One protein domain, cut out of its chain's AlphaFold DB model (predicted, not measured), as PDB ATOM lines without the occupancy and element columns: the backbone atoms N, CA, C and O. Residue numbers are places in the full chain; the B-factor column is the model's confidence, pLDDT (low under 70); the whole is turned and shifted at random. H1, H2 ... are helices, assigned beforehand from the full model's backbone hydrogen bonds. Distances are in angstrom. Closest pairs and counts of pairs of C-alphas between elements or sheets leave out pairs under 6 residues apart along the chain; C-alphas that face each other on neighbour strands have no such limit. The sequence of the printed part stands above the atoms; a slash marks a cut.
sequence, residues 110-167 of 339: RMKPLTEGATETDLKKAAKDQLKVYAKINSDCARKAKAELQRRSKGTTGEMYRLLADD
ATOM      1  N   ARG A 110      33.780 -22.309  25.173       59.47
ATOM      2  CA  ARG A 110      34.886 -21.693  24.447       59.47
ATOM      3  C   ARG A 110      35.573 -20.551  25.199       59.47
ATOM      4  O   ARG A 110      36.517 -19.956  24.689       59.47
ATOM      5  N   MET A 111      35.137 -20.217  26.409       61.75
ATOM      6  CA  MET A 111      35.867 -19.295  27.285       61.75
ATOM      7  C   MET A 111      36.778 -20.028  28.274       61.75
ATOM      8  O   MET A 111      37.657 -19.403  28.866       61.75
ATOM      9  N   LYS A 112      36.631 -21.353  28.434       67.75
ATOM     10  CA  LYS A 112      37.527 -22.147  29.285       67.75
ATOM     11  C   LYS A 112      38.905 -22.262  28.625       67.75
ATOM     12  O   LYS A 112      38.981 -22.726  27.491       67.75
ATOM     13  N   PRO A 113      40.012 -21.862  29.270       73.62
ATOM     14  CA  PRO A 113      41.336 -22.042  28.687       73.62
ATOM     15  C   PRO A 113      41.598 -23.519  28.379       73.62
ATOM     16  O   PRO A 113      41.339 -24.385  29.213       73.62
ATOM     17  N   LEU A 114      42.128 -23.803  27.191       80.88
ATOM     18  CA  LEU A 114      42.638 -25.136  26.886       80.88
ATOM     19  C   LEU A 114      43.845 -25.421  27.784       80.88
ATOM     20  O   LEU A 114      44.738 -24.584  27.921       80.88
ATOM     21  N   THR A 115      43.886 -26.610  28.372       86.69
ATOM     22  CA  THR A 115      45.041 -27.095  29.137       86.69
ATOM     23  C   THR A 115      46.078 -27.718  28.210       86.69
ATOM     24  O   THR A 115      45.719 -28.171  27.129       86.69
ATOM     25  N   GLU A 116      47.330 -27.852  28.650       86.00
ATOM     26  CA  GLU A 116      48.401 -28.517  27.882       86.00
ATOM     27  C   GLU A 116      47.988 -29.896  27.321       86.00
ATOM     28  O   GLU A 116      48.278 -30.204  26.165       86.00
ATOM     29  N   GLY A 117      47.220 -30.673  28.096       86.12
ATOM     30  CA  GLY A 117      46.682 -31.984  27.711       86.12
ATOM     31  C   GLY A 117      45.484 -31.973  26.751       86.12
ATOM     32  O   GLY A 117      44.851 -33.013  26.595       86.12
ATOM     33  N   ALA A 118      45.145 -30.834  26.135       86.94
ATOM     34  CA  ALA A 118      44.031 -30.731  25.194       86.94
ATOM     35  C   ALA A 118      44.182 -31.717  24.021       86.94
ATOM     36  O   ALA A 118      45.224 -31.783  23.355       86.94
ATOM     37  N   THR A 119      43.121 -32.478  23.771       87.38
ATOM     38  CA  THR A 119      43.029 -33.463  22.692       87.38
ATOM     39  C   THR A 119      42.830 -32.789  21.334       87.38
ATOM     40  O   THR A 119      42.481 -31.613  21.237       87.38
ATOM     41  N   GLU A 120      43.012 -33.535  20.243       82.06
ATOM     42  CA  GLU A 120      42.720 -33.024  18.896       82.06
ATOM     43  C   GLU A 120      41.249 -32.591  18.751       82.06
ATOM     44  O   GLU A 120      40.951 -31.602  18.080       82.06
ATOM     45  N   THR A 121      40.342 -33.287  19.436       77.44
ATOM     46  CA  THR A 121      38.921 -32.939  19.522       77.44
ATOM     47  C   THR A 121      38.719 -31.601  20.231       77.44
ATOM     48  O   THR A 121      38.012 -30.741  19.706       77.44
ATOM     49  N   ASP A 122      39.397 -31.366  21.357       78.88
ATOM     50  CA  ASP A 122      39.322 -30.090  22.089       78.88
ATOM     51  C   ASP A 122      39.811 -28.916  21.230       78.88
ATOM     52  O   ASP A 122      39.217 -27.838  21.230       78.88
ATOM     53  N   LEU A 123      40.864 -29.127  20.433       80.38
ATOM     54  CA  LEU A 123      41.401 -28.112  19.522       80.38
ATOM     55  C   LEU A 123      40.448 -27.798  18.369       80.38
ATOM     56  O   LEU A 123      40.258 -26.627  18.032       80.38
ATOM     57  N   LYS A 124      39.817 -28.821  17.785       75.06
ATOM     58  CA  LYS A 124      38.785 -28.642  16.752       75.06
ATOM     59  C   LYS A 124      37.587 -27.854  17.291       75.06
ATOM     60  O   LYS A 124      37.073 -27.004  16.568       75.06
ATOM     61  N   LYS A 125      37.224 -28.058  18.563       65.19
ATOM     62  CA  LYS A 125      36.112 -27.377  19.256       65.19
ATOM     63  C   LYS A 125      36.451 -25.973  19.776       65.19
ATOM     64  O   LYS A 125      35.557 -25.171  20.033       65.19
ATOM     65  N   ALA A 126      37.732 -25.634  19.906       69.94
ATOM     66  CA  ALA A 126      38.159 -24.373  20.502       69.94
ATOM     67  C   ALA A 126      37.852 -23.135  19.632       69.94
ATOM     68  O   ALA A 126      38.035 -23.136  18.410       69.94
ATOM     69  N   ALA A 127      37.462 -22.023  20.252       66.12
ATOM     70  CA  ALA A 127      37.399 -20.712  19.618       66.12
ATOM     71  C   ALA A 127      38.782 -20.239  19.152       66.12
ATOM     72  O   ALA A 127      39.830 -20.631  19.671       66.12
ATOM     73  N   LYS A 128      38.786 -19.316  18.182       68.56
ATOM     74  CA  LYS A 128      40.019 -18.715  17.653       68.56
ATOM     75  C   LYS A 128      40.878 -18.111  18.767       68.56
ATOM     76  O   LYS A 128      42.097 -18.255  18.735       68.56
ATOM     77  N   ASP A 129      40.256 -17.473  19.753       66.00
ATOM     78  CA  ASP A 129      40.979 -16.859  20.867       66.00
ATOM     79  C   ASP A 129      41.480 -17.885  21.892       66.00
ATOM     80  O   ASP A 129      42.599 -17.730  22.378       66.00
ATOM     81  N   GLN A 130      40.767 -18.995  22.121       75.06
ATOM     82  CA  GLN A 130      41.309 -20.122  22.896       75.06
ATOM     83  C   GLN A 130      42.551 -20.707  22.237       75.06
ATOM     84  O   GLN A 130      43.540 -20.936  22.922       75.06
ATOM     85  N   LEU A 131      42.539 -20.900  20.915       79.00
ATOM     86  CA  LEU A 131      43.706 -21.400  20.185       79.00
ATOM     87  C   LEU A 131      44.888 -20.423  20.273       79.00
ATOM     88  O   LEU A 131      46.029 -20.860  20.412       79.00
ATOM     89  N   LYS A 132      44.635 -19.105  20.255       80.06
ATOM     90  CA  LYS A 132      45.680 -18.089  20.471       80.06
ATOM     91  C   LYS A 132      46.259 -18.135  21.885       80.06
ATOM     92  O   LYS A 132      47.455 -17.918  22.036       80.06
ATOM     93  N   VAL A 133      45.432 -18.361  22.908       83.56
ATOM     94  CA  VAL A 133      45.888 -18.481  24.305       83.56
ATOM     95  C   VAL A 133      46.633 -19.801  24.510       83.56
ATOM     96  O   VAL A 133      47.745 -19.790  25.030       83.56
ATOM     97  N   TYR A 134      46.090 -20.912  24.012       87.94
ATOM     98  CA  TYR A 134      46.708 -22.240  24.033       87.94
ATOM     99  C   TYR A 134      48.084 -22.246  23.361       87.94
ATOM    100  O   TYR A 134      49.042 -22.798  23.896       87.94
ATOM    101  N   ALA A 135      48.229 -21.539  22.236       88.06
ATOM    102  CA  ALA A 135      49.505 -21.405  21.541       88.06
ATOM    103  C   ALA A 135      50.612 -20.732  22.375       88.06
ATOM    104  O   ALA A 135      51.782 -20.848  22.022       88.06
ATOM    105  N   LYS A 136      50.268 -20.022  23.458       90.75
ATOM    106  CA  LYS A 136      51.240 -19.366  24.345       90.75
ATOM    107  C   LYS A 136      51.746 -20.271  25.472       90.75
ATOM    108  O   LYS A 136      52.654 -19.851  26.180       90.75
ATOM    109  N   ILE A 137      51.182 -21.469  25.652       89.50
ATOM    110  CA  ILE A 137      51.539 -22.374  26.756       89.50
ATOM    111  C   ILE A 137      52.939 -22.965  26.545       89.50
ATOM    112  O   ILE A 137      53.807 -22.821  27.399       89.50
ATOM    113  N   ASN A 138      53.175 -23.610  25.400       92.62
ATOM    114  CA  ASN A 138      54.479 -24.147  25.010       92.62
ATOM    115  C   ASN A 138      54.561 -24.358  23.483       92.62
ATOM    116  O   ASN A 138      53.591 -24.134  22.752       92.62
ATOM    117  N   SER A 139      55.724 -24.791  22.992       90.25
ATOM    118  CA  SER A 139      55.991 -24.973  21.560       90.25
ATOM    119  C   SER A 139      55.123 -26.050  20.893       90.25
ATOM    120  O   SER A 139      54.747 -25.886  19.730       90.25
ATOM    121  N   ASP A 140      54.757 -27.120  21.605       91.62
ATOM    122  CA  ASP A 140      53.878 -28.168  21.071       91.62
ATOM    123  C   ASP A 140      52.426 -27.683  20.957       91.62
ATOM    124  O   ASP A 140      51.794 -27.850  19.909       91.62
ATOM    125  N   CYS A 141      51.930 -26.976  21.977       92.25
ATOM    126  CA  CYS A 141      50.621 -26.325  21.952       92.25
ATOM    127  C   CYS A 141      50.534 -25.299  20.807       92.25
ATOM    128  O   CYS A 141      49.544 -25.261  20.072       92.25
ATOM    129  N   ALA A 142      51.597 -24.515  20.585       89.69
ATOM    130  CA  ALA A 142      51.696 -23.564  19.476       89.69
ATOM    131  C   ALA A 142      51.590 -24.243  18.103       89.69
ATOM    132  O   ALA A 142      50.857 -23.775  17.224       89.69
ATOM    133  N   ARG A 143      52.292 -25.368  17.921       93.69
ATOM    134  CA  ARG A 143      52.254 -26.167  16.688       93.69
ATOM    135  C   ARG A 143      50.845 -26.699  16.421       93.69
ATOM    136  O   ARG A 143      50.332 -26.532  15.314       93.69
ATOM    137  N   LYS A 144      50.217 -27.289  17.440       91.31
ATOM    138  CA  LYS A 144      48.854 -27.835  17.390       91.31
ATOM    139  C   LYS A 144      47.802 -26.761  17.073       91.31
ATOM    140  O   LYS A 144      47.015 -26.935  16.144       91.31
ATOM    141  N   ALA A 145      47.846 -25.614  17.754       86.75
ATOM    142  CA  ALA A 145      46.947 -24.486  17.485       86.75
ATOM    143  C   ALA A 145      47.084 -23.944  16.058       86.75
ATOM    144  O   ALA A 145      46.088 -23.668  15.389       86.75
ATOM    145  N   LYS A 146      48.324 -23.779  15.579       87.50
ATOM    146  CA  LYS A 146      48.593 -23.240  14.241       87.50
ATOM    147  C   LYS A 146      48.108 -24.183  13.140       87.50
ATOM    148  O   LYS A 146      47.569 -23.698  12.147       87.50
ATOM    149  N   ALA A 147      48.256 -25.496  13.327       86.88
ATOM    150  CA  ALA A 147      47.736 -26.500  12.401       86.88
ATOM    151  C   ALA A 147      46.206 -26.411  12.271       86.88
ATOM    152  O   ALA A 147      45.689 -26.367  11.155       86.88
ATOM    153  N   GLU A 148      45.490 -26.280  13.390       84.50
ATOM    154  CA  GLU A 148      44.029 -26.140  13.381       84.50
ATOM    155  C   GLU A 148      43.574 -24.805  12.769       84.50
ATOM    156  O   GLU A 148      42.665 -24.773  11.939       84.50
ATOM    157  N   LEU A 149      44.244 -23.692  13.084       78.88
ATOM    158  CA  LEU A 149      43.952 -22.395  12.457       78.88
ATOM    159  C   LEU A 149      44.186 -22.417  10.938       78.88
ATOM    160  O   LEU A 149      43.402 -21.835  10.186       78.88
ATOM    161  N   GLN A 150      45.235 -23.102  10.473       79.69
ATOM    162  CA  GLN A 150      45.496 -23.279   9.044       79.69
ATOM    163  C   GLN A 150      44.466 -24.192   8.376       79.69
ATOM    164  O   GLN A 150      44.039 -23.888   7.260       79.69
ATOM    165  N   ARG A 151      44.019 -25.259   9.050       79.94
ATOM    166  CA  ARG A 151      42.912 -26.101   8.577       79.94
ATOM    167  C   ARG A 151      41.658 -25.255   8.347       79.94
ATOM    168  O   ARG A 151      41.078 -25.316   7.269       79.94
ATOM    169  N   ARG A 152      41.311 -24.389   9.308       69.38
ATOM    170  CA  ARG A 152      40.159 -23.471   9.212       69.38
ATOM    171  C   ARG A 152      40.290 -22.449   8.084       69.38
ATOM    172  O   ARG A 152      39.297 -22.138   7.445       69.38
ATOM    173  N   SER A 153      41.497 -21.951   7.803       62.91
ATOM    174  CA  SER A 153      41.720 -20.976   6.718       62.91
ATOM    175  C   SER A 153      41.552 -21.537   5.303       62.91
ATOM    176  O   SER A 153      41.474 -20.761   4.355       62.91
ATOM    177  N   LYS A 154      41.523 -22.866   5.155       60.72
ATOM    178  CA  LYS A 154      41.315 -23.549   3.871       60.72
ATOM    179  C   LYS A 154      39.850 -23.929   3.625       60.72
ATOM    180  O   LYS A 154      39.547 -24.394   2.534       60.72
ATOM    181  N   GLY A 155      38.982 -23.753   4.625       55.72
ATOM    182  CA  GLY A 155      37.555 -24.036   4.524       55.72
ATOM    183  C   GLY A 155      36.731 -22.834   4.058       55.72
ATOM    184  O   GLY A 155      37.174 -21.685   4.126       55.72
ATOM    185  N   THR A 156      35.516 -23.090   3.585       46.00
ATOM    186  CA  THR A 156      34.550 -22.041   3.229       46.00
ATOM    187  C   THR A 156      33.949 -21.406   4.486       46.00
ATOM    188  O   THR A 156      33.852 -22.030   5.541       46.00
ATOM    189  N   THR A 157      33.490 -20.152   4.394       38.50
ATOM    190  CA  THR A 157      32.809 -19.459   5.505       38.50
ATOM    191  C   THR A 157      31.608 -20.254   6.042       38.50
ATOM    192  O   THR A 157      31.318 -20.162   7.229       38.50
ATOM    193  N   GLY A 158      30.964 -21.091   5.218       37.22
ATOM    194  CA  GLY A 158      29.898 -22.011   5.635       37.22
ATOM    195  C   GLY A 158      30.365 -23.175   6.526       37.22
ATOM    196  O   GLY A 158      29.647 -23.564   7.441       37.22
ATOM    197  N   GLU A 159      31.587 -23.685   6.349       44.72
ATOM    198  CA  GLU A 159      32.155 -24.743   7.209       44.72
ATOM    199  C   GLU A 159      32.516 -24.231   8.610       44.72
ATOM    200  O   GLU A 159      32.469 -24.987   9.581       44.72
ATOM    201  N   MET A 160      32.832 -22.937   8.733       42.22
ATOM    202  CA  MET A 160      33.061 -22.286  10.026       42.22
ATOM    203  C   MET A 160      31.804 -22.317  10.907       42.22
ATOM    204  O   MET A 160      31.928 -22.477  12.118       42.22
ATOM    205  N   TYR A 161      30.614 -22.195  10.309       44.59
ATOM    206  CA  TYR A 161      29.334 -22.256  11.019       44.59
ATOM    207  C   TYR A 161      28.839 -23.693  11.230       44.59
ATOM    208  O   TYR A 161      28.262 -23.972  12.276       44.59
ATOM    209  N   ARG A 162      29.141 -24.623  10.314       46.22
ATOM    210  CA  ARG A 162      28.788 -26.051  10.444       46.22
ATOM    211  C   ARG A 162      29.462 -26.716  11.656       46.22
ATOM    212  O   ARG A 162      28.803 -27.362  12.453       46.22
ATOM    213  N   LEU A 163      30.747 -26.427  11.887       46.75
ATOM    214  CA  LEU A 163      31.480 -26.892  13.079       46.75
ATOM    215  C   LEU A 163      31.030 -26.227  14.395       46.75
ATOM    216  O   LEU A 163      31.299 -26.759  15.467       46.75
ATOM    217  N   LEU A 164      30.403 -25.046  14.328       48.81
ATOM    218  CA  LEU A 164      29.823 -24.367  15.495       48.81
ATOM    219  C   LEU A 164      28.445 -24.927  15.856       48.81
ATOM    220  O   LEU A 164      28.066 -24.869  17.022       48.81
ATOM    221  N   ALA A 165      27.712 -25.428  14.864       47.53
ATOM    222  CA  ALA A 165      26.392 -25.996  15.044       47.53
ATOM    223  C   ALA A 165      26.492 -27.440  15.556       47.53
ATOM    224  O   ALA A 165      26.034 -27.698  16.663       47.53
ATOM    225  N   ASP A 166      27.199 -28.337  14.861       47.78
ATOM    226  CA  ASP A 166      27.117 -29.795  15.080       47.78
ATOM    227  C   ASP A 166      27.606 -30.308  16.455       47.78
ATOM    228  O   ASP A 166      27.337 -31.455  16.799       47.78
ATOM    229  N   ASP A 167      28.329 -29.512  17.257       46.66
ATOM    230  CA  ASP A 167      29.158 -30.074  18.343       46.66
ATOM    231  C   ASP A 167      29.235 -29.248  19.644       46.66
ATOM    232  O   ASP A 167      29.974 -29.603  20.574       46.66
TER     233      ASP A 167
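This is residues 110 to 167 of the 339 residues of the protein "Hypothetical protein" of Vannella sp. CB-2014 (UniProt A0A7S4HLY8). The long helix H3 and the short helix H2 lie side by side as a helical hairpin, and H1 packs slantwise on H3, so that the centres of H1, H2 and H3 make a triangle. H4 stands off the far end of H3, turned back at an angle, and residues 153 to 159, of which 157 to 159 belong to H4, stick out at this corner. The printed part has 58 residues with four named helices, H1, H2, H3 and H4 in chain order, no named strand, and its class is all helix. It is compact, with a radius of gyration of the C-alphas of 11.0 A, and spans 31 by 21 by 16 A.

Find C-alpha 139 at (55.991, -24.973, 21.560); from there H3, residues 139 to 153, runs 21.0 A to C-alpha 153 at (41.720, -20.976, 6.718). Before it come H2, residues 128 to 134, 9.9 A long, and H1, residues 120 to 125, 8.7 A. After it comes H4, residues 157 to 165, 13.2 A, ending at C-alpha 165 at (26.392, -25.996, 15.044).

Start at H3: H2 touches it at a shallow tilt of 11 degrees, opposite ways, a hairpin whose closest C-alphas, Leu 131 and Ala 145, are 5.2 A apart. H1 touches H3 at residues 144 to 148 alone, at a steep tilt of 51 degrees, with C-alphas of Lys 124 and Glu 148 closest at 6.7 A. H4 is close to H3 but not clearly touching, the closest C-alphas being Arg 152 and Met 160 at 7.2 A. H2 and H4 are apart. In H1, H2 and H3 every O i to N i+4 pair is within hydrogen-bond range; in H4, 3 of 5 are.

The farthest C-alphas, Asn 138 and Gly 158, are 31.4 A apart. The printed part has no cut, and its three links between helices are tight. The model's pLDDT is under 70 in residues 110 to 112, 125 to 129 and 152 to 167.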